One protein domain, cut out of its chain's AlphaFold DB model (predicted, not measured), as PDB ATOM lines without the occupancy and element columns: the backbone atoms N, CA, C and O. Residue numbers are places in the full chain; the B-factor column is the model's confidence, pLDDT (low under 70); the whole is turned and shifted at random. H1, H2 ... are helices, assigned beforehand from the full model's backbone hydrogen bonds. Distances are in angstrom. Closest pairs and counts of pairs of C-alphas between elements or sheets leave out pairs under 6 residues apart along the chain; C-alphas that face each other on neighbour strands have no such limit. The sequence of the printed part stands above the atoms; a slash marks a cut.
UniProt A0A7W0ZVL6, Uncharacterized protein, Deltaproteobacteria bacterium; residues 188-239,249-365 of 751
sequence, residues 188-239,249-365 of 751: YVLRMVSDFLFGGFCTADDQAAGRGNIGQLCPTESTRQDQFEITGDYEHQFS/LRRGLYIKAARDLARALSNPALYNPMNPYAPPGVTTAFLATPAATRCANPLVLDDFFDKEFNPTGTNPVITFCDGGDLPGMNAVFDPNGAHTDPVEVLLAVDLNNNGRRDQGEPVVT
ATOM      1  N   TYR A 188      49.702 -15.055  39.217       95.56
ATOM      2  CA  TYR A 188      48.497 -14.301  39.555       95.56
ATOM      3  C   TYR A 188      47.221 -14.953  39.005       95.56
ATOM      4  O   TYR A 188      46.237 -15.085  39.726       95.56
ATOM      5  N   VAL A 189      47.231 -15.381  37.738       96.06
ATOM      6  CA  VAL A 189      46.053 -15.986  37.094       96.06
ATOM      7  C   VAL A 189      45.577 -17.227  37.838       96.06
ATOM      8  O   VAL A 189      44.379 -17.377  38.062       96.06
ATOM      9  N   LEU A 190      46.489 -18.121  38.220       95.62
ATOM     10  CA  LEU A 190      46.133 -19.362  38.903       95.62
ATOM     11  C   LEU A 190      45.595 -19.098  40.310       95.62
ATOM     12  O   LEU A 190      44.611 -19.724  40.698       95.62
ATOM     13  N   ARG A 191      46.157 -18.114  41.021       93.12
ATOM     14  CA  ARG A 191      45.601 -17.645  42.294       93.12
ATOM     15  C   ARG A 191      44.200 -17.065  42.121       93.12
ATOM     16  O   ARG A 191      43.288 -17.485  42.811       93.12
ATOM     17  N   MET A 192      43.993 -16.174  41.152       93.62
ATOM     18  CA  MET A 192      42.673 -15.607  40.852       93.62
ATOM     19  C   MET A 192      41.640 -16.700  40.516       93.62
ATOM     20  O   MET A 192      40.485 -16.634  40.939       93.62
ATOM     21  N   VAL A 193      42.048 -17.716  39.748       93.81
ATOM     22  CA  VAL A 193      41.198 -18.869  39.422       93.81
ATOM     23  C   VAL A 193      40.822 -19.641  40.689       93.81
ATOM     24  O   VAL A 193      39.644 -19.944  40.864       93.81
ATOM     25  N   SER A 194      41.787 -19.920  41.567       93.00
ATOM     26  CA  SER A 194      41.570 -20.640  42.825       93.00
ATOM     27  C   SER A 194      40.716 -19.837  43.810       93.00
ATOM     28  O   SER A 194      39.678 -20.312  44.252       93.00
ATOM     29  N   ASP A 195      41.099 -18.591  44.085       91.81
ATOM     30  CA  ASP A 195      40.530 -17.769  45.155       91.81
ATOM     31  C   ASP A 195      39.154 -17.200  44.785       91.81
ATOM     32  O   ASP A 195      38.301 -17.052  45.662       91.81
ATOM     33  N   PHE A 196      38.929 -16.865  43.504       93.00
ATOM     34  CA  PHE A 196      37.714 -16.164  43.063       93.00
ATOM     35  C   PHE A 196      36.829 -16.996  42.136       93.00
ATOM     36  O   PHE A 196      35.618 -17.035  42.320       93.00
ATOM     37  N   LEU A 197      37.381 -17.649  41.106       92.94
ATOM     38  CA  LEU A 197      36.529 -18.353  40.133       92.94
ATOM     39  C   LEU A 197      36.041 -19.706  40.649       92.94
ATOM     40  O   LEU A 197      34.915 -20.102  40.331       92.94
ATOM     41  N   PHE A 198      36.882 -20.404  41.412       94.81
ATOM     42  CA  PHE A 198      36.597 -21.701  42.025       94.81
ATOM     43  C   PHE A 198      36.503 -21.626  43.557       94.81
ATOM     44  O   PHE A 198      36.130 -22.608  44.182       94.81
ATOM     45  N   GLY A 199      36.768 -20.468  44.157       94.50
ATOM     46  CA  GLY A 199      36.815 -20.294  45.607       94.50
ATOM     47  C   GLY A 199      35.587 -19.613  46.211       94.50
ATOM     48  O   GLY A 199      34.502 -19.567  45.620       94.50
ATOM     49  N   GLY A 200      35.795 -19.067  47.412       95.12
ATOM     50  CA  GLY A 200      34.813 -18.299  48.185       95.12
ATOM     51  C   GLY A 200      34.002 -19.104  49.205       95.12
ATOM     52  O   GLY A 200      32.963 -18.633  49.667       95.12
ATOM     53  N   PHE A 201      34.459 -20.301  49.573       96.44
ATOM     54  CA  PHE A 201      33.822 -21.164  50.573       96.44
ATOM     55  C   PHE A 201      34.538 -21.085  51.920       96.44
ATOM     56  O   PHE A 201      35.753 -20.927  51.973       96.44
ATOM     57  N   CYS A 202      33.797 -21.233  53.016       96.62
ATOM     58  CA  CYS A 202      34.406 -21.334  54.338       96.62
ATOM     59  C   CYS A 202      35.153 -22.666  54.489       96.62
ATOM     60  O   CYS A 202      34.595 -23.736  54.228       96.62
ATOM     61  N   THR A 203      36.393 -22.586  54.959       96.19
ATOM     62  CA  THR A 203      37.282 -23.733  55.170       96.19
ATOM     63  C   THR A 203      37.077 -24.381  56.549       96.19
ATOM     64  O   THR A 203      36.425 -23.836  57.447       96.19
ATOM     65  N   ALA A 204      37.687 -25.544  56.771       95.44
ATOM     66  CA  ALA A 204      37.776 -26.204  58.068       95.44
ATOM     67  C   ALA A 204      38.465 -25.316  59.116       95.44
ATOM     68  O   ALA A 204      38.064 -25.320  60.284       95.44
ATOM     69  N   ASP A 205      39.445 -24.510  58.696       94.50
ATOM     70  CA  ASP A 205      40.126 -23.539  59.550       94.50
ATOM     71  C   ASP A 205      39.203 -22.368  59.924       94.50
ATOM     72  O   ASP A 205      39.211 -21.921  61.075       94.50
ATOM     73  N   ASP A 206      38.347 -21.901  59.008       95.44
ATOM     74  CA  ASP A 206      37.306 -20.911  59.326       95.44
ATOM     75  C   ASP A 206      36.312 -21.449  60.349       95.44
ATOM     76  O   ASP A 206      35.959 -20.746  61.302       95.44
ATOM     77  N   GLN A 207      35.909 -22.711  60.202       95.38
ATOM     78  CA  GLN A 207      35.015 -23.372  61.144       95.38
ATOM     79  C   GLN A 207      35.669 -23.543  62.515       95.38
ATOM     80  O   GLN A 207      35.053 -23.223  63.535       95.38
ATOM     81  N   ALA A 208      36.927 -23.984  62.558       95.75
ATOM     82  CA  ALA A 208      37.695 -24.106  63.794       95.75
ATOM     83  C   ALA A 208      37.886 -22.747  64.493       95.75
ATOM     84  O   ALA A 208      37.856 -22.671  65.723       95.75
ATOM     85  N   ALA A 209      38.025 -21.670  63.718       95.62
ATOM     86  CA  ALA A 209      38.124 -20.303  64.215       95.62
ATOM     87  C   ALA A 209      36.764 -19.638  64.517       95.62
ATOM     88  O   ALA A 209      36.738 -18.515  65.024       95.62
ATOM     89  N   GLY A 210      35.639 -20.297  64.217       95.50
ATOM     90  CA  GLY A 210      34.290 -19.759  64.411       95.50
ATOM     91  C   GLY A 210      33.914 -18.612  63.461       95.50
ATOM     92  O   GLY A 210      33.036 -17.819  63.804       95.50
ATOM     93  N   ARG A 211      34.573 -18.501  62.299       93.19
ATOM     94  CA  ARG A 211      34.308 -17.477  61.268       93.19
ATOM     95  C   ARG A 211      33.188 -17.867  60.298       93.19
ATOM     96  O   ARG A 211      32.508 -16.986  59.787       93.19
ATOM     97  N   GLY A 212      32.963 -19.162  60.100       94.44
ATOM     98  CA  GLY A 212      31.911 -19.718  59.247       94.44
ATOM     99  C   GLY A 212      32.019 -21.241  59.200       94.44
ATOM    100  O   GLY A 212      33.093 -21.777  59.441       94.44
ATOM    101  N   ASN A 213      30.922 -21.950  58.947       94.94
ATOM    102  CA  ASN A 213      30.941 -23.411  58.815       94.94
ATOM    103  C   ASN A 213      31.211 -23.819  57.365       94.94
ATOM    104  O   ASN A 213      30.761 -23.132  56.446       94.94
ATOM    105  N   ILE A 214      31.834 -24.983  57.162       93.75
ATOM    106  CA  ILE A 214      31.889 -25.619  55.839       93.75
ATOM    107  C   ILE A 214      30.446 -25.768  55.322       93.75
ATOM    108  O   ILE A 214      29.551 -26.176  56.068       93.75
ATOM    109  N   GLY A 215      30.203 -25.383  54.067       89.12
ATOM    110  CA  GLY A 215      28.850 -25.248  53.506       89.12
ATOM    111  C   GLY A 215      28.305 -23.813  53.500       89.12
ATOM    112  O   GLY A 215      27.170 -23.583  53.087       89.12
ATOM    113  N   GLN A 216      29.081 -22.839  53.981       93.81
ATOM    114  CA  GLN A 216      28.793 -21.408  53.866       93.81
ATOM    115  C   GLN A 216      29.784 -20.737  52.912       93.81
ATOM    116  O   GLN A 216      30.898 -21.223  52.712       93.81
ATOM    117  N   LEU A 217      29.384 -19.597  52.344       93.75
ATOM    118  CA  LEU A 217      30.303 -18.741  51.602       93.75
ATOM    119  C   LEU A 217      31.118 -17.876  52.565       93.75
ATOM    120  O   LEU A 217      30.562 -17.217  53.445       93.75
ATOM    121  N   CYS A 218      32.423 -17.844  52.325       93.56
ATOM    122  CA  CYS A 218      33.392 -16.937  52.920       93.56
ATOM    123  C   CYS A 218      34.181 -16.294  51.765       93.56
ATOM    124  O   CYS A 218      35.283 -16.747  51.462       93.56
ATOM    125  N   PRO A 219      33.607 -15.298  51.058       88.88
ATOM    126  CA  PRO A 219      34.254 -14.703  49.893       88.88
ATOM    127  C   PRO A 219      35.614 -14.097  50.236       88.88
ATOM    128  O   PRO A 219      35.775 -13.457  51.278       88.88
ATOM    129  N   THR A 220      36.575 -14.271  49.334       86.69
ATOM    130  CA  THR A 220      37.913 -13.700  49.474       86.69
ATOM    131  C   THR A 220      37.872 -12.201  49.187       86.69
ATOM    132  O   THR A 220      37.434 -11.761  48.121       86.69
ATOM    133  N   GLU A 221      38.351 -11.403  50.137       87.81
ATOM    134  CA  GLU A 221      38.523  -9.963  49.953       87.81
ATOM    135  C   GLU A 221      39.746  -9.671  49.076       87.81
ATOM    136  O   GLU A 221      40.768 -10.356  49.152       87.81
ATOM    137  N   SER A 222      39.663  -8.619  48.260       88.25
ATOM    138  CA  SER A 222      40.804  -8.199  47.443       88.25
ATOM    139  C   SER A 222      41.949  -7.704  48.322       88.25
ATOM    140  O   SER A 222      41.754  -6.842  49.185       88.25
ATOM    141  N   THR A 223      43.158  -8.178  48.023       85.00
ATOM    142  CA  THR A 223      44.416  -7.660  48.592       85.00
ATOM    143  C   THR A 223      45.078  -6.615  47.686       85.00
ATOM    144  O   THR A 223      46.096  -6.039  48.055       85.00
ATOM    145  N   ARG A 224      44.501  -6.353  46.505       89.31
ATOM    146  CA  ARG A 224      45.054  -5.503  45.434       89.31
ATOM    147  C   ARG A 224      44.035  -4.470  44.940       89.31
ATOM    148  O   ARG A 224      43.912  -4.202  43.742       89.31
ATOM    149  N   GLN A 225      43.269  -3.888  45.865       87.88
ATOM    150  CA  GLN A 225      42.219  -2.905  45.558       87.88
ATOM    151  C   GLN A 225      42.774  -1.654  44.858       87.88
ATOM    152  O   GLN A 225      42.104  -1.064  44.008       87.88
ATOM    153  N   ASP A 226      44.013  -1.282  45.174       85.81
ATOM    154  CA  ASP A 226      44.769  -0.199  44.540       85.81
ATOM    155  C   ASP A 226      45.003  -0.437  43.036       85.81
ATOM    156  O   ASP A 226      45.163   0.512  42.264       85.81
ATOM    157  N   GLN A 227      44.948  -1.699  42.601       91.19
ATOM    158  CA  GLN A 227      45.093  -2.129  41.210       91.19
ATOM    159  C   GLN A 227      43.761  -2.372  40.498       91.19
ATOM    160  O   GLN A 227      43.776  -2.824  39.352       91.19
ATOM    161  N   PHE A 228      42.633  -2.043  41.141       92.50
ATOM    162  CA  PHE A 228      41.277  -2.303  40.643       92.50
ATOM    163  C   PHE A 228      40.959  -3.796  40.480       92.50
ATOM    164  O   PHE A 228      40.204  -4.169  39.583       92.50
ATOM    165  N   GLU A 229      41.514  -4.638  41.355       93.94
ATOM    166  CA  GLU A 229      41.203  -6.066  41.368       93.94
ATOM    167  C   GLU A 229      39.713  -6.298  41.557       93.94
ATOM    168  O   GLU A 229      39.068  -5.785  42.475       93.94
ATOM    169  N   ILE A 230      39.176  -7.093  40.651       92.38
ATOM    170  CA  ILE A 230      37.804  -7.528  40.669       92.38
ATOM    171  C   ILE A 230      37.768  -8.922  41.274       92.38
ATOM    172  O   ILE A 230      38.373  -9.855  40.745       92.38
ATOM    173  N   THR A 231      37.031  -9.060  42.367       92.75
ATOM    174  CA  THR A 231      36.827 -10.337  43.047       92.75
ATOM    175  C   THR A 231      35.477 -10.946  42.682       92.75
ATOM    176  O   THR A 231      34.611 -10.315  42.062       92.75
ATOM    177  N   GLY A 232      35.307 -12.203  43.064       92.81
ATOM    178  CA  GLY A 232      34.071 -12.961  42.965       92.81
ATOM    179  C   GLY A 232      34.197 -14.239  43.780       92.81
ATOM    180  O   GLY A 232      35.189 -14.437  44.482       92.81
ATOM    181  N   ASP A 233      33.199 -15.099  43.663       95.19
ATOM    182  CA  ASP A 233      33.242 -16.465  44.176       95.19
ATOM    183  C   ASP A 233      32.601 -17.421  43.160       95.19
ATOM    184  O   ASP A 233      31.987 -16.986  42.174       95.19
ATOM    185  N   TYR A 234      32.724 -18.732  43.380       95.44
ATOM    186  CA  TYR A 234      32.154 -19.725  42.467       95.44
ATOM    187  C   TYR A 234      30.640 -19.538  42.255       95.44
ATOM    188  O   TYR A 234      30.129 -19.813  41.162       95.44
ATOM    189  N   GLU A 235      29.896 -19.078  43.268       96.19
ATOM    190  CA  GLU A 235      28.445 -18.864  43.196       96.19
ATOM    191  C   GLU A 235      28.067 -17.486  42.658       96.19
ATOM    192  O   GLU A 235      27.007 -17.345  42.048       96.19
ATOM    193  N   HIS A 236      28.939 -16.497  42.817       95.69
ATOM    194  CA  HIS A 236      28.780 -15.123  42.358       95.69
ATOM    195  C   HIS A 236      29.980 -14.733  41.499       95.69
ATOM    196  O   HIS A 236      30.808 -13.894  41.863       95.69
ATOM    197  N   GLN A 237      30.062 -15.345  40.319       93.88
ATOM    198  CA  GLN A 237      31.087 -14.986  39.353       93.88
ATOM    199  C   GLN A 237      30.864 -13.551  38.891       93.88
ATOM    200  O   GLN A 237      29.733 -13.063  38.778       93.88
ATOM    201  N   PHE A 238      31.959 -12.859  38.604       91.38
ATOM    202  CA  PHE A 238      31.876 -11.456  38.262       91.38
ATOM    203  C   PHE A 238      31.075 -11.226  36.970       91.38
ATOM    204  O   PHE A 238      31.165 -11.972  35.991       91.38
ATOM    205  N   SER A 239      30.277 -10.161  36.951       91.56
ATOM    206  CA  SER A 239      29.447  -9.799  35.808       91.56
ATOM    207  C   SER A 239      29.457  -8.294  35.595       91.56
ATOM    208  O   SER A 239      29.396  -7.502  36.534       91.56
ATOM    209  N   LEU A 249      29.001 -12.071  29.973       93.75
ATOM    210  CA  LEU A 249      29.491 -12.730  31.187       93.75
ATOM    211  C   LEU A 249      28.347 -13.459  31.902       93.75
ATOM    212  O   LEU A 249      27.534 -12.846  32.587       93.75
ATOM    213  N   ARG A 250      28.264 -14.768  31.677       94.25
ATOM    214  CA  ARG A 250      27.274 -15.697  32.242       94.25
ATOM    215  C   ARG A 250      27.980 -16.947  32.732       94.25
ATOM    216  O   ARG A 250      29.056 -17.262  32.224       94.25
ATOM    217  N   ARG A 251      27.342 -17.719  33.612       94.69
ATOM    218  CA  ARG A 251      27.930 -18.970  34.123       94.69
ATOM    219  C   ARG A 251      28.366 -19.918  33.015       94.69
ATOM    220  O   ARG A 251      29.495 -20.390  33.010       94.69
ATOM    221  N   GLY A 252      27.517 -20.103  32.002       93.56
ATOM    222  CA  GLY A 252      27.841 -20.960  30.858       93.56
ATOM    223  C   GLY A 252      29.082 -20.511  30.069       93.56
ATOM    224  O   GLY A 252      29.740 -21.347  29.456       93.56
ATOM    225  N   LEU A 253      29.436 -19.216  30.091       93.00
ATOM    226  CA  LEU A 253      30.699 -18.742  29.521       93.00
ATOM    227  C   LEU A 253      31.880 -19.157  30.402       93.00
ATOM    228  O   LEU A 253      32.830 -19.718  29.869       93.00
ATOM    229  N   TYR A 254      31.819 -18.913  31.713       94.12
ATOM    230  CA  TYR A 254      32.899 -19.256  32.643       94.12
ATOM    231  C   TYR A 254      33.164 -20.763  32.698       94.12
ATOM    232  O   TYR A 254      34.314 -21.178  32.579       94.12
ATOM    233  N   ILE A 255      32.116 -21.591  32.779       95.00
ATOM    234  CA  ILE A 255      32.250 -23.056  32.760       95.00
ATOM    235  C   ILE A 255      32.869 -23.524  31.441       95.00
ATOM    236  O   ILE A 255      33.821 -24.304  31.443       95.00
ATOM    237  N   LYS A 256      32.391 -23.009  30.302       94.06
ATOM    238  CA  LYS A 256      32.973 -23.337  28.995       94.06
ATOM    239  C   LYS A 256      34.434 -22.891  28.885       94.06
ATOM    240  O   LYS A 256      35.263 -23.671  28.427       94.06
ATOM    241  N   ALA A 257      34.752 -21.669  29.308       92.88
ATOM    242  CA  ALA A 257      36.106 -21.126  29.266       92.88
ATOM    243  C   ALA A 257      37.061 -21.931  30.160       92.88
ATOM    244  O   ALA A 257      38.161 -22.249  29.720       92.88
ATOM    245  N   ALA A 258      36.624 -22.341  31.355       94.88
ATOM    246  CA  ALA A 258      37.386 -23.228  32.231       94.88
ATOM    247  C   ALA A 258      37.663 -24.588  31.568       94.88
ATOM    248  O   ALA A 258      38.799 -25.064  31.598       94.88
ATOM    249  N   ARG A 259      36.662 -25.191  30.906       95.25
ATOM    250  CA  ARG A 259      36.853 -26.437  30.140       95.25
ATOM    251  C   ARG A 259      37.837 -26.249  28.986       95.25
ATOM    252  O   ARG A 259      38.728 -27.074  28.813       95.25
ATOM    253  N   ASP A 260      37.721 -25.178  28.211       94.62
ATOM    254  CA  ASP A 260      38.614 -24.933  27.074       94.62
ATOM    255  C   ASP A 260      40.046 -24.595  27.499       94.62
ATOM    256  O   ASP A 260      40.991 -25.133  26.922       94.62
ATOM    257  N   LEU A 261      40.228 -23.793  28.551       94.88
ATOM    258  CA  LEU A 261      41.540 -23.542  29.148       94.88
ATOM    259  C   LEU A 261      42.163 -24.833  29.680       94.88
ATOM    260  O   LEU A 261      43.324 -25.109  29.389       94.88
ATOM    261  N   ALA A 262      41.396 -25.677  30.375       95.19
ATOM    262  CA  ALA A 262      41.891 -26.970  30.836       95.19
ATOM    263  C   ALA A 262      42.250 -27.914  29.676       95.19
ATOM    264  O   ALA A 262      43.199 -28.692  29.770       95.19
ATOM    265  N   ARG A 263      41.538 -27.846  28.545       93.38
ATOM    266  CA  ARG A 263      41.896 -28.603  27.333       93.38
ATOM    267  C   ARG A 263      43.123 -28.035  26.632       93.38
ATOM    268  O   ARG A 263      43.848 -28.807  26.018       93.38
ATOM    269  N   ALA A 264      43.374 -26.733  26.732       94.06
ATOM    270  CA  ALA A 264      44.540 -26.072  26.151       94.06
ATOM    271  C   ALA A 264      45.812 -26.253  27.006       94.06
ATOM    272  O   ALA A 264      46.891 -26.521  26.472       94.06
ATOM    273  N   LEU A 265      45.688 -26.139  28.331       94.44
ATOM    274  CA  LEU A 265      46.799 -25.995  29.282       94.44
ATOM    275  C   LEU A 265      46.835 -27.066  30.386       94.44
ATOM    276  O   LEU A 265      47.777 -27.081  31.171       94.44
ATOM    277  N   SER A 266      45.918 -28.038  30.383       95.88
ATOM    278  CA  SER A 266      45.645 -29.002  31.477       95.88
ATOM    279  C   SER A 266      44.800 -28.406  32.600       95.88
ATOM    280  O   SER A 266      44.690 -27.192  32.731       95.88
ATOM    281  N   ASN A 267      44.180 -29.264  33.403       96.81
ATOM    282  CA  ASN A 267      43.319 -28.885  34.513       96.81
ATOM    283  C   ASN A 267      44.127 -28.205  35.633       96.81
ATOM    284  O   ASN A 267      44.930 -28.889  36.272       96.81
ATOM    285  N   PRO A 268      43.931 -26.897  35.883       95.44
ATOM    286  CA  PRO A 268      44.693 -26.184  36.903       95.44
ATOM    287  C   PRO A 268      44.236 -26.507  38.331       95.44
ATOM    288  O   PRO A 268      44.999 -26.286  39.262       95.44
ATOM    289  N   ALA A 269      43.012 -27.014  38.511       96.06
ATOM    290  CA  ALA A 269      42.433 -27.258  39.827       96.06
ATOM    291  C   ALA A 269      42.885 -28.593  40.419       96.06
ATOM    292  O   ALA A 269      43.152 -28.680  41.609       96.06
ATOM    293  N   LEU A 270      42.941 -29.652  39.611       95.50
ATOM    294  CA  LEU A 270      43.157 -31.010  40.107       95.50
ATOM    295  C   LEU A 270      44.120 -31.779  39.207       95.50
ATOM    296  O   LEU A 270      44.050 -31.706  37.974       95.50
ATOM    297  N   TYR A 271      45.013 -32.551  39.826       95.12
ATOM    298  CA  TYR A 271      45.965 -33.391  39.112       95.12
ATOM    299  C   TYR A 271      45.409 -34.794  38.857       95.12
ATOM    300  O   TYR A 271      44.939 -35.475  39.763       95.12
ATOM    301  N   ASN A 272      45.509 -35.254  37.610       93.12
ATOM    302  CA  ASN A 272      45.205 -36.630  37.234       93.12
ATOM    303  C   ASN A 272      46.283 -37.146  36.269       93.12
ATOM    304  O   ASN A 272      46.306 -36.744  35.100       93.12
ATOM    305  N   PRO A 273      47.151 -38.076  36.704       89.94
ATOM    306  CA  PRO A 273      48.236 -38.583  35.864       89.94
ATOM    307  C   PRO A 273      47.745 -39.392  34.656       89.94
ATOM    308  O   PRO A 273      48.486 -39.566  33.690       89.94
ATOM    309  N   MET A 274      46.503 -39.884  34.682       89.38
ATOM    310  CA  MET A 274      45.916 -40.660  33.587       89.38
ATOM    311  C   MET A 274      45.236 -39.781  32.537       89.38
ATOM    312  O   MET A 274      45.042 -40.221  31.401       89.38
ATOM    313  N   ASN A 275      44.836 -38.563  32.904       92.88
ATOM    314  CA  ASN A 275      44.164 -37.631  32.010       92.88
ATOM    315  C   ASN A 275      44.372 -36.178  32.479       92.88
ATOM    316  O   ASN A 275      43.653 -35.740  33.371       92.88
ATOM    317  N   PRO A 276      45.256 -35.390  31.840       93.94
ATOM    318  CA  PRO A 276      45.558 -34.017  32.261       93.94
ATOM    319  C   PRO A 276      44.367 -33.045  32.205       93.94
ATOM    320  O   PRO A 276      44.469 -31.953  32.745       93.94
ATOM    321  N   TYR A 277      43.251 -33.395  31.557       95.12
ATOM    322  CA  TYR A 277      42.031 -32.578  31.542       95.12
ATOM    323  C   TYR A 277      41.080 -32.883  32.709       95.12
ATOM    324  O   TYR A 277      40.383 -31.997  33.197       95.12
ATOM    325  N   ALA A 278      41.002 -34.142  33.131       95.31
ATOM    326  CA  ALA A 278      39.975 -34.596  34.059       95.31
ATOM    327  C   ALA A 278      40.476 -34.538  35.510       95.31
ATOM    328  O   ALA A 278      41.664 -34.747  35.735       95.31
ATOM    329  N   PRO A 279      39.598 -34.351  36.505       95.69
ATOM    330  CA  PRO A 279      39.924 -34.615  37.901       95.69
ATOM    331  C   PRO A 279      40.385 -36.064  38.135       95.69
ATOM    332  O   PRO A 279      40.064 -36.947  37.325       95.69
ATOM    333  N   PRO A 280      41.112 -36.356  39.227       93.06
ATOM    334  CA  PRO A 280      41.454 -37.727  39.598       93.06
ATOM    335  C   PRO A 280      40.182 -38.563  39.829       93.06
ATOM    336  O   PRO A 280      39.114 -38.043  40.136       93.06
ATOM    337  N   GLY A 281      40.261 -39.871  39.567       90.06
ATOM    338  CA  GLY A 281      39.098 -40.777  39.586       90.06
ATOM    339  C   GLY A 281      38.176 -40.687  38.356       90.06
ATOM    340  O   GLY A 281      37.461 -41.644  38.049       90.06
ATOM    341  N   VAL A 282      38.229 -39.599  37.579       93.81
ATOM    342  CA  VAL A 282      37.391 -39.414  36.386       93.81
ATOM    343  C   VAL A 282      38.058 -40.018  35.146       93.81
ATOM    344  O   VAL A 282      39.135 -39.608  34.713       93.81
ATOM    345  N   THR A 283      37.398 -41.003  34.531       91.88
ATOM    346  CA  THR A 283      37.930 -41.713  33.356       91.88
ATOM    347  C   THR A 283      37.487 -41.083  32.034       91.88
ATOM    348  O   THR A 283      36.429 -40.459  31.932       91.88
ATOM    349  N   THR A 284      38.250 -41.320  30.963       90.00
ATOM    350  CA  THR A 284      37.843 -40.955  29.592       90.00
ATOM    351  C   THR A 284      36.531 -41.624  29.180       90.00
ATOM    352  O   THR A 284      35.725 -41.013  28.482       90.00
ATOM    353  N   ALA A 285      36.285 -42.854  29.645       92.38
ATOM    354  CA  ALA A 285      35.039 -43.574  29.408       92.38
ATOM    355  C   ALA A 285      33.842 -42.870  30.058       92.38
ATOM    356  O   ALA A 285      32.801 -42.749  29.417       92.38
ATOM    357  N   PHE A 286      33.997 -42.366  31.287       94.25
ATOM    358  CA  PHE A 286      32.967 -41.550  31.926       94.25
ATOM    359  C   PHE A 286      32.727 -40.263  31.137       94.25
ATOM    360  O   PHE A 286      31.584 -39.990  30.777       94.25
ATOM    361  N   LEU A 287      33.784 -39.517  30.792       93.06
ATOM    362  CA  LEU A 287      33.649 -38.261  30.044       93.06
ATOM    363  C   LEU A 287      32.947 -38.450  28.698       93.06
ATOM    364  O   LEU A 287      32.150 -37.602  28.320       93.06
ATOM    365  N   ALA A 288      33.172 -39.576  28.016       91.94
ATOM    366  CA  ALA A 288      32.528 -39.907  26.746       91.94
ATOM    367  C   ALA A 288      31.016 -40.200  26.852       91.94
ATOM    368  O   ALA A 288      30.349 -40.335  25.823       91.94
ATOM    369  N   THR A 289      30.452 -40.313  28.059       94.19
ATOM    370  CA  THR A 289      29.005 -40.501  28.232       94.19
ATOM    371  C   THR A 289      28.231 -39.184  28.061       94.19
ATOM    372  O   THR A 289      28.759 -38.106  28.365       94.19
ATOM    373  N   PRO A 290      26.969 -39.228  27.582       94.44
ATOM    374  CA  PRO A 290      26.166 -38.022  27.368       94.44
ATOM    375  C   PRO A 290      26.041 -37.160  28.631       94.44
ATOM    376  O   PRO A 290      25.827 -37.698  29.719       94.44
ATOM    377  N   ALA A 291      26.094 -35.830  28.487       94.31
ATOM    378  CA  ALA A 291      25.983 -34.887  29.609       94.31
ATOM    379  C   ALA A 291      24.787 -35.179  30.525       94.31
ATOM    380  O   ALA A 291      24.963 -35.317  31.729       94.31
ATOM    381  N   ALA A 292      23.592 -35.376  29.959       94.50
ATOM    382  CA  ALA A 292      22.391 -35.686  30.735       94.50
ATOM    383  C   ALA A 292      22.537 -36.956  31.595       94.50
ATOM    384  O   ALA A 292      22.005 -37.019  32.699       94.50
ATOM    385  N   THR A 293      23.273 -37.964  31.114       95.56
ATOM    386  CA  THR A 293      23.545 -39.186  31.880       95.56
ATOM    387  C   THR A 293      24.491 -38.910  33.040       95.56
ATOM    388  O   THR A 293      24.225 -39.395  34.136       95.56
ATOM    389  N   ARG A 294      25.543 -38.112  32.823       94.12
ATOM    390  CA  ARG A 294      26.496 -37.719  33.873       94.12
ATOM    391  C   ARG A 294      25.857 -36.844  34.937       94.12
ATOM    392  O   ARG A 294      26.057 -37.091  36.114       94.12
ATOM    393  N   CYS A 295      25.030 -35.884  34.530       95.19
ATOM    394  CA  CYS A 295      24.315 -35.024  35.469       95.19
ATOM    395  C   CYS A 295      23.289 -35.796  36.309       95.19
ATOM    396  O   CYS A 295      23.061 -35.449  37.459       95.19
ATOM    397  N   ALA A 296      22.679 -36.850  35.755       95.00
ATOM    398  CA  ALA A 296      21.750 -37.704  36.496       95.00
ATOM    399  C   ALA A 296      22.442 -38.785  37.346       95.00
ATOM    400  O   ALA A 296      21.800 -39.374  38.211       95.00
ATOM    401  N   ASN A 297      23.710 -39.099  37.060       95.50
ATOM    402  CA  ASN A 297      24.477 -40.160  37.714       95.50
ATOM    403  C   ASN A 297      25.918 -39.665  37.922       95.50
ATOM    404  O   ASN A 297      26.813 -40.060  37.160       95.50
ATOM    405  N   PRO A 298      26.144 -38.764  38.890       96.31
ATOM    406  CA  PRO A 298      27.490 -38.304  39.194       96.31
ATOM    407  C   PRO A 298      28.369 -39.477  39.641       96.31
ATOM    408  O   PRO A 298      27.894 -40.425  40.274       96.31
ATOM    409  N   LEU A 299      29.664 -39.413  39.330       96.44
ATOM    410  CA  LEU A 299      30.636 -40.242  40.034       96.44
ATOM    411  C   LEU A 299      30.718 -39.767  41.478       96.44
ATOM    412  O   LEU A 299      30.791 -38.564  41.714       96.44
ATOM    413  N   VAL A 300      30.743 -40.728  42.395       96.25
ATOM    414  CA  VAL A 300      30.995 -40.520  43.818       96.25
ATOM    415  C   VAL A 300      32.367 -41.104  44.124       96.25
ATOM    416  O   VAL A 300      32.631 -42.267  43.814       96.25
ATOM    417  N   LEU A 301      33.245 -40.268  44.658       94.94
ATOM    418  CA  LEU A 301      34.589 -40.599  45.095       94.94
ATOM    419  C   LEU A 301      34.583 -40.588  46.623       94.94
ATOM    420  O   LEU A 301      34.521 -39.532  47.253       94.94
ATOM    421  N   ASP A 302      34.606 -41.786  47.198       91.94
ATOM    422  CA  ASP A 302      34.773 -41.985  48.635       91.94
ATOM    423  C   ASP A 302      36.252 -41.853  49.017       91.94
ATOM    424  O   ASP A 302      37.136 -42.049  48.174       91.94
ATOM    425  N   ASP A 303      36.513 -41.542  50.290       91.62
ATOM    426  CA  ASP A 303      37.865 -41.375  50.841       91.62
ATOM    427  C   ASP A 303      38.702 -40.346  50.060       91.62
ATOM    428  O   ASP A 303      39.913 -40.489  49.888       91.62
ATOM    429  N   PHE A 304      38.037 -39.311  49.543       94.94
ATOM    430  CA  PHE A 304      38.683 -38.189  48.879       94.94
ATOM    431  C   PHE A 304      38.996 -37.110  49.909       94.94
ATOM    432  O   PHE A 304      38.089 -36.468  50.441       94.94
ATOM    433  N   PHE A 305      40.276 -36.912  50.191       95.81
ATOM    434  CA  PHE A 305      40.734 -35.941  51.172       95.81
ATOM    435  C   PHE A 305      40.953 -34.579  50.525       95.81
ATOM    436  O   PHE A 305      41.277 -34.466  49.345       95.81
ATOM    437  N   ASP A 306      40.725 -33.548  51.323       96.62
ATOM    438  CA  ASP A 306      41.023 -32.166  50.987       96.62
ATOM    439  C   ASP A 306      41.175 -31.386  52.292       96.62
ATOM    440  O   ASP A 306      40.282 -31.427  53.141       96.62
ATOM    441  N   LYS A 307      42.305 -30.703  52.483       95.94
ATOM    442  CA  LYS A 307      42.603 -29.981  53.727       95.94
ATOM    443  C   LYS A 307      41.522 -28.958  54.081       95.94
ATOM    444  O   LYS A 307      41.185 -28.814  55.258       95.94
ATOM    445  N   GLU A 308      41.009 -28.240  53.089       95.44
ATOM    446  CA  GLU A 308      40.133 -27.089  53.306       95.44
ATOM    447  C   GLU A 308      38.692 -27.499  53.598       95.44
ATOM    448  O   GLU A 308      38.055 -26.922  54.475       95.44
ATOM    449  N   PHE A 309      38.172 -28.513  52.916       97.12
ATOM    450  CA  PHE A 309      36.743 -28.805  52.882       97.12
ATOM    451  C   PHE A 309      36.394 -30.248  53.253       97.12
ATOM    452  O   PHE A 309      35.262 -30.508  53.673       97.12
ATOM    453  N   ASN A 310      37.335 -31.193  53.156       96.94
ATOM    454  CA  ASN A 310      37.102 -32.595  53.520       96.94
ATOM    455  C   ASN A 310      38.311 -33.266  54.215       96.94
ATOM    456  O   ASN A 310      38.744 -34.344  53.794       96.94
ATOM    457  N   PRO A 311      38.845 -32.707  55.323       95.81
ATOM    458  CA  PRO A 311      40.130 -33.136  55.898       95.81
ATOM    459  C   PRO A 311      40.112 -34.550  56.494       95.81
ATOM    460  O   PRO A 311      41.150 -35.108  56.836       95.81
ATOM    461  N   THR A 312      38.925 -35.134  56.660       93.94
ATOM    462  CA  THR A 312      38.740 -36.494  57.187       93.94
ATOM    463  C   THR A 312      38.327 -37.501  56.114       93.94
ATOM    464  O   THR A 312      38.181 -38.678  56.435       93.94
ATOM    465  N   GLY A 313      38.099 -37.052  54.873       93.19
ATOM    466  CA  GLY A 313      37.606 -37.891  53.779       93.19
ATOM    467  C   GLY A 313      36.186 -38.436  53.986       93.19
ATOM    468  O   GLY A 313      35.765 -39.324  53.250       93.19
ATOM    469  N   THR A 314      35.444 -37.960  54.997       93.31
ATOM    470  CA  THR A 314      34.151 -38.551  55.385       93.31
ATOM    471  C   THR A 314      33.000 -38.180  54.467       93.31
ATOM    472  O   THR A 314      32.035 -38.938  54.384       93.31
ATOM    473  N   ASN A 315      33.049 -36.999  53.847       95.69
ATOM    474  CA  ASN A 315      32.008 -36.582  52.915       95.69
ATOM    475  C   ASN A 315      32.329 -37.125  51.518       95.69
ATOM    476  O   ASN A 315      33.500 -37.108  51.125       95.69
ATOM    477  N   PRO A 316      31.322 -37.585  50.760       96.38
ATOM    478  CA  PRO A 316      31.524 -37.965  49.372       96.38
ATOM    479  C   PRO A 316      31.965 -36.759  48.538       96.38
ATOM    480  O   PRO A 316      31.452 -35.650  48.698       96.38
ATOM    481  N   VAL A 317      32.890 -36.986  47.609       98.00
ATOM    482  CA  VAL A 317      33.289 -35.990  46.610       98.00
ATOM    483  C   VAL A 317      32.753 -36.408  45.251       98.00
ATOM    484  O   VAL A 317      32.924 -37.552  44.835       98.00
ATOM    485  N   ILE A 318      32.082 -35.502  44.544       98.06
ATOM    486  CA  ILE A 318      31.313 -35.846  43.348       98.06
ATOM    487  C   ILE A 318      31.730 -35.052  42.114       98.06
ATOM    488  O   ILE A 318      32.111 -33.882  42.179       98.06
ATOM    489  N   THR A 319      31.575 -35.671  40.942       98.19
ATOM    490  CA  THR A 319      31.422 -34.901  39.695       98.19
ATOM    491  C   THR A 319      30.055 -34.229  39.690       98.19
ATOM    492  O   THR A 319      29.093 -34.836  40.151       98.19
ATOM    493  N   PHE A 320      29.911 -33.049  39.094       97.56
ATOM    494  CA  PHE A 320      28.633 -32.336  39.126       97.56
ATOM    495  C   PHE A 320      28.357 -31.536  37.844       97.56
ATOM    496  O   PHE A 320      29.198 -31.419  36.947       97.56
ATOM    497  N   CYS A 321      27.138 -31.007  37.750       96.69
ATOM    498  CA  CYS A 321      26.700 -30.129  36.671       96.69
ATOM    499  C   CYS A 321      26.216 -28.794  37.236       96.69
ATOM    500  O   CYS A 321      25.635 -28.756  38.320       96.69
ATOM    501  N   ASP A 322      26.446 -27.716  36.493       96.00
ATOM    502  CA  ASP A 322      26.082 -26.356  36.870       96.00
ATOM    503  C   ASP A 322      24.595 -26.073  36.630       96.00
ATOM    504  O   ASP A 322      24.016 -26.496  35.621       96.00
ATOM    505  N   GLY A 323      23.981 -25.336  37.558       94.06
ATOM    506  CA  GLY A 323      22.573 -24.942  37.511       94.06
ATOM    507  C   GLY A 323      22.256 -23.848  36.488       94.06
ATOM    508  O   GLY A 323      21.092 -23.680  36.125       94.06
ATOM    509  N   GLY A 324      23.271 -23.161  35.959       95.69
ATOM    510  CA  GLY A 324      23.107 -21.990  35.109       95.69
ATOM    511  C   GLY A 324      22.837 -20.719  35.914       95.69
ATOM    512  O   GLY A 324      22.901 -20.709  37.143       95.69
ATOM    513  N   ASP A 325      22.583 -19.625  35.194       96.88
ATOM    514  CA  ASP A 325      22.335 -18.315  35.797       96.88
ATOM    515  C   ASP A 325      21.018 -18.302  36.589       96.88
ATOM    516  O   ASP A 325      19.966 -18.686  36.063       96.88
ATOM    517  N   LEU A 326      21.053 -17.758  37.806       96.94
ATOM    518  CA  LEU A 326      19.864 -17.442  38.586       96.94
ATOM    519  C   LEU A 326      18.947 -16.520  37.761       96.94
ATOM    520  O   LEU A 326      19.424 -15.537  37.180       96.94
ATOM    521  N   PRO A 327      17.625 -16.778  37.686       95.62
ATOM    522  CA  PRO A 327      16.731 -15.999  36.839       95.62
ATOM    523  C   PRO A 327      16.822 -14.487  37.095       95.62
ATOM    524  O   PRO A 327      16.441 -13.986  38.151       95.62
ATOM    525  N   GLY A 328      17.298 -13.747  36.090       93.38
ATOM    526  CA  GLY A 328      17.469 -12.291  36.147       93.38
ATOM    527  C   GLY A 328      18.836 -11.807  36.647       93.38
ATOM    528  O   GLY A 328      19.065 -10.600  36.638       93.38
ATOM    529  N   MET A 329      19.745 -12.708  37.029       94.75
ATOM    530  CA  MET A 329      21.093 -12.385  37.501       94.75
ATOM    531  C   MET A 329      22.144 -13.170  36.708       94.75
ATOM    532  O   MET A 329      22.305 -14.373  36.873       94.75
ATOM    533  N   ASN A 330      22.869 -12.479  35.830       95.12
ATOM    534  CA  ASN A 330      23.965 -13.084  35.076       95.12
ATOM    535  C   ASN A 330      25.117 -13.484  36.013       95.12
ATOM    536  O   ASN A 330      25.491 -12.689  36.871       95.12
ATOM    537  N   ALA A 331      25.727 -14.644  35.758       95.12
ATOM    538  CA  ALA A 331      26.901 -15.174  36.454       95.12
ATOM    539  C   ALA A 331      26.677 -15.556  37.937       95.12
ATOM    540  O   ALA A 331      27.609 -15.975  38.615       95.12
ATOM    541  N   VAL A 332      25.429 -15.510  38.413       96.81
ATOM    542  CA  VAL A 332      25.034 -15.976  39.751       96.81
ATOM    543  C   VAL A 332      24.471 -17.391  39.649       96.81
ATOM    544  O   VAL A 332      23.663 -17.658  38.767       96.81
ATOM    545  N   PHE A 333      24.906 -18.307  40.508       96.50
ATOM    546  CA  PHE A 333      24.507 -19.719  40.505       96.50
ATOM    547  C   PHE A 333      23.024 -19.907  40.849       96.50
ATOM    548  O   PHE A 333      22.540 -19.375  41.846       96.50
ATOM    549  N   ASP A 334      22.304 -20.690  40.035       96.62
ATOM    550  CA  ASP A 334      20.944 -21.144  40.341       96.62
ATOM    551  C   ASP A 334      20.944 -22.536  41.001       96.62
ATOM    552  O   ASP A 334      21.020 -23.547  40.294       96.62
ATOM    553  N   PRO A 335      20.760 -22.644  42.330       93.38
ATOM    554  CA  PRO A 335      20.656 -23.940  43.000       93.38
ATOM    555  C   PRO A 335      19.369 -24.705  42.657       93.38
ATOM    556  O   PRO A 335      19.218 -25.857  43.056       93.38
ATOM    557  N   ASN A 336      18.413 -24.106  41.942       94.06
ATOM    558  CA  ASN A 336      17.172 -24.752  41.500       94.06
ATOM    559  C   ASN A 336      17.112 -24.948  39.978       94.06
ATOM    560  O   ASN A 336      16.088 -25.405  39.460       94.06
ATOM    561  N   GLY A 337      18.192 -24.613  39.267       92.69
ATOM    562  CA  GLY A 337      18.298 -24.781  37.826       92.69
ATOM    563  C   GLY A 337      18.269 -26.252  37.397       92.69
ATOM    564  O   GLY A 337      18.200 -27.172  38.209       92.69
ATOM    565  N   ALA A 338      18.339 -26.511  36.091       89.62
ATOM    566  CA  ALA A 338      18.201 -27.870  35.555       89.62
ATOM    567  C   ALA A 338      19.464 -28.754  35.700       89.62
ATOM    568  O   ALA A 338      19.392 -29.940  35.389       89.62
ATOM    569  N   HIS A 339      20.600 -28.205  36.155       93.81
ATOM    570  CA  HIS A 339      21.890 -28.904  36.320       93.81
ATOM    571  C   HIS A 339      22.286 -29.729  35.091       93.81
ATOM    572  O   HIS A 339      22.532 -30.927  35.174       93.81
ATOM    573  N   THR A 340      22.309 -29.091  33.922       92.56
ATOM    574  CA  THR A 340      22.524 -29.778  32.637       92.56
ATOM    575  C   THR A 340      23.897 -29.549  32.022       92.56
ATOM    576  O   THR A 340      24.175 -30.138  30.979       92.56
ATOM    577  N   ASP A 341      24.729 -28.681  32.605       94.38
ATOM    578  CA  ASP A 341      26.044 -28.325  32.062       94.38
ATOM    579  C   ASP A 341      27.175 -28.916  32.926       94.38
ATOM    580  O   ASP A 341      27.472 -28.376  33.989       94.38
ATOM    581  N   PRO A 342      27.791 -30.047  32.534       96.12
ATOM    582  CA  PRO A 342      28.853 -30.690  33.305       96.12
ATOM    583  C   PRO A 342      30.052 -29.784  33.596       96.12
ATOM    584  O   PRO A 342      30.706 -29.290  32.676       96.12
ATOM    585  N   VAL A 343      30.434 -29.670  34.866       96.56
ATOM    586  CA  VAL A 343      31.667 -28.983  35.276       96.56
ATOM    587  C   VAL A 343      32.804 -30.004  35.293       96.56
ATOM    588  O   VAL A 343      33.264 -30.458  36.330       96.56
ATOM    589  N   GLU A 344      33.221 -30.434  34.099       94.56
ATOM    590  CA  GLU A 344      34.097 -31.605  33.895       94.56
ATOM    591  C   GLU A 344      35.492 -31.500  34.522       94.56
ATOM    592  O   GLU A 344      36.186 -32.511  34.598       94.56
ATOM    593  N   VAL A 345      35.910 -30.292  34.902       95.81
ATOM    594  CA  VAL A 345      37.261 -29.972  35.385       95.81
ATOM    595  C   VAL A 345      37.328 -29.811  36.904       95.81
ATOM    596  O   VAL A 345      38.423 -29.689  37.439       95.81
ATOM    597  N   LEU A 346      36.195 -29.850  37.610       97.31
ATOM    598  CA  LEU A 346      36.133 -29.699  39.066       97.31
ATOM    599  C   LEU A 346      35.427 -30.890  39.714       97.31
ATOM    600  O   LEU A 346      34.696 -31.641  39.067       97.31
ATOM    601  N   LEU A 347      35.631 -31.015  41.020       98.00
ATOM    602  CA  LEU A 347      34.875 -31.885  41.911       98.00
ATOM    603  C   LEU A 347      34.275 -31.041  43.033       98.00
ATOM    604  O   LEU A 347      34.812 -29.979  43.344       98.00
ATOM    605  N   ALA A 348      33.183 -31.510  43.626       98.06
ATOM    606  CA  ALA A 348      32.527 -30.847  44.748       98.06
ATOM    607  C   ALA A 348      32.408 -31.776  45.955       98.06
ATOM    608  O   ALA A 348      32.187 -32.974  45.779       98.06
ATOM    609  N   VAL A 349      32.519 -31.224  47.161       98.31
ATOM    610  CA  VAL A 349      32.229 -31.954  48.401       98.31
ATOM    611  C   VAL A 349      30.719 -31.934  48.633       98.31
ATOM    612  O   VAL A 349      30.146 -30.875  48.882       98.31
ATOM    613  N   ASP A 350      30.078 -33.097  48.552       97.50
ATOM    614  CA  ASP A 350      28.636 -33.260  48.765       97.50
ATOM    615  C   ASP A 350      28.366 -33.433  50.267       97.50
ATOM    616  O   ASP A 350      28.419 -34.530  50.832       97.50
ATOM    617  N   LEU A 351      28.143 -32.302  50.936       96.50
ATOM    618  CA  LEU A 351      28.036 -32.212  52.394       96.50
ATOM    619  C   LEU A 351      26.737 -32.823  52.914       96.50
ATOM    620  O   LEU A 351      26.655 -33.220  54.080       96.50
ATOM    621  N   ASN A 352      25.704 -32.863  52.073       95.31
ATOM    622  CA  ASN A 352      24.397 -33.388  52.446       95.31
ATOM    623  C   ASN A 352      24.109 -34.792  51.874       95.31
ATOM    624  O   ASN A 352      23.103 -35.404  52.250       95.31
ATOM    625  N   ASN A 353      25.030 -35.329  51.071       96.00
ATOM    626  CA  ASN A 353      25.008 -36.659  50.467       96.00
ATOM    627  C   ASN A 353      23.753 -36.910  49.612       96.00
ATOM    628  O   ASN A 353      23.083 -37.942  49.750       96.00
ATOM    629  N   ASN A 354      23.391 -35.946  48.762       94.81
ATOM    630  CA  ASN A 354      22.256 -36.076  47.842       94.81
ATOM    631  C   ASN A 354      22.658 -36.340  46.380       94.81
ATOM    632  O   ASN A 354      21.777 -36.503  45.530       94.81
ATOM    633  N   GLY A 355      23.958 -36.416  46.087       93.62
ATOM    634  CA  GLY A 355      24.494 -36.614  44.747       93.62
ATOM    635  C   GLY A 355      24.382 -35.375  43.858       93.62
ATOM    636  O   GLY A 355      24.251 -35.500  42.639       93.62
ATOM    637  N   ARG A 356      24.382 -34.169  44.422       93.56
ATOM    638  CA  ARG A 356      24.313 -32.921  43.663       93.56
ATOM    639  C   ARG A 356      25.051 -31.825  44.407       93.56
ATOM    640  O   ARG A 356      24.839 -31.646  45.586       93.56
ATOM    641  N   ARG A 357      25.818 -31.025  43.662       95.38
ATOM    642  CA  ARG A 357      26.419 -29.807  44.196       95.38
ATOM    643  C   ARG A 357      25.343 -28.745  44.432       95.38
ATOM    644  O   ARG A 357      24.856 -28.139  43.470       95.38
ATOM    645  N   ASP A 358      24.975 -28.545  45.687       93.94
ATOM    646  CA  ASP A 358      24.042 -27.515  46.137       93.94
ATOM    647  C   ASP A 358      24.753 -26.196  46.473       93.94
ATOM    648  O   ASP A 358      25.966 -26.032  46.319       93.94
ATOM    649  N   GLN A 359      23.963 -25.204  46.888       94.69
ATOM    650  CA  GLN A 359      24.501 -23.928  47.334       94.69
ATOM    651  C   GLN A 359      25.379 -24.109  48.583       94.69
ATOM    652  O   GLN A 359      24.976 -24.778  49.533       94.69
ATOM    653  N   GLY A 360      26.546 -23.472  48.591       94.50
ATOM    654  CA  GLY A 360      27.530 -23.517  49.666       94.50
ATOM    655  C   GLY A 360      28.422 -24.758  49.654       94.50
ATOM    656  O   GLY A 360      29.426 -24.773  50.360       94.50
ATOM    657  N   GLU A 361      28.109 -25.771  48.842       96.88
ATOM    658  CA  GLU A 361      28.965 -26.946  48.714       96.88
ATOM    659  C   GLU A 361      30.239 -26.593  47.931       96.88
ATOM    660  O   GLU A 361      30.148 -26.114  46.784       96.88
ATOM    661  N   PRO A 362      31.416 -26.768  48.560       97.31
ATOM    662  CA  PRO A 362      32.673 -26.275  48.028       97.31
ATOM    663  C   PRO A 362      33.153 -27.123  46.859       97.31
ATOM    664  O   PRO A 362      32.905 -28.333  46.798       97.31
ATOM    665  N   VAL A 363      33.863 -26.480  45.936       96.50
ATOM    666  CA  VAL A 363      34.616 -27.165  44.882       96.50
ATOM    667  C   VAL A 363      36.083 -27.254  45.285       96.50
ATOM    668  O   VAL A 363      36.606 -26.347  45.921       96.50
ATOM    669  N   VAL A 364      36.730 -28.366  44.946       94.81
ATOM    670  CA  VAL A 364      38.089 -28.678  45.416       94.81
ATOM    671  C   VAL A 364      39.144 -28.204  44.416       94.81
ATOM    672  O   VAL A 364      39.013 -28.446  43.209       94.81
ATOM    673  N   THR A 365      40.214 -27.588  44.925       94.81
ATOM    674  CA  THR A 365      41.383 -27.134  44.158       94.81
ATOM    675  C   THR A 365      42.683 -27.484  44.889       94.81
ATOM    676  O   THR A 365      43.011 -26.875  45.897       94.81
TER     677      THR A 365
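What this domain is: This is residues 188 to 239 and 249 to 365 of the 751 residues of an uncharacterized protein of Deltaproteobacteria bacterium (UniProt A0A7W0ZVL6). This domain has little regular structure: a compact body of loops, with residues 297 to 365 running through its middle and five scattered helices round it. The 169 printed residues hold H1 to H5 in chain order and no named strand; the class is all helix, with only 40 residues in named elements. The whole is compact, with a radius of gyration of the C-alphas of 15.3 A and spans of 47 by 35 by 33 A.

Where its parts are: H1, residues 188 to 197, begins at C-alpha 188 (48.497, -14.301, 39.555) and is 12.6 A long. H2 is residues 204 to 208. H3, residues 251 to 265, is 20.7 A long. H4 is residues 284 to 287. H5, residues 291 to 296, ends at C-alpha 296 (21.750, -37.704, 36.496).

How they stand to each other: No helix touches another. H1 and H3 are only just apart, 8.4 A at the closest. H4 and H5 are close but not clearly touching; their closest C-alphas, of Phe 286 and Arg 294, are 7.8 A apart. Residues 317 to 318 pair antiparallel with 300 to 301 and 348 to 349. Every O i to N i+4 pair is within hydrogen-bond range in H1, H2, H3 and H5; H4 is too short for one.

The domain as a whole: Residues 240 to 248 are cut out, with C-alphas 239 and 249 5.5 A apart. The link H3 to H4 is long. No printed residue is under 70 in pLDDT.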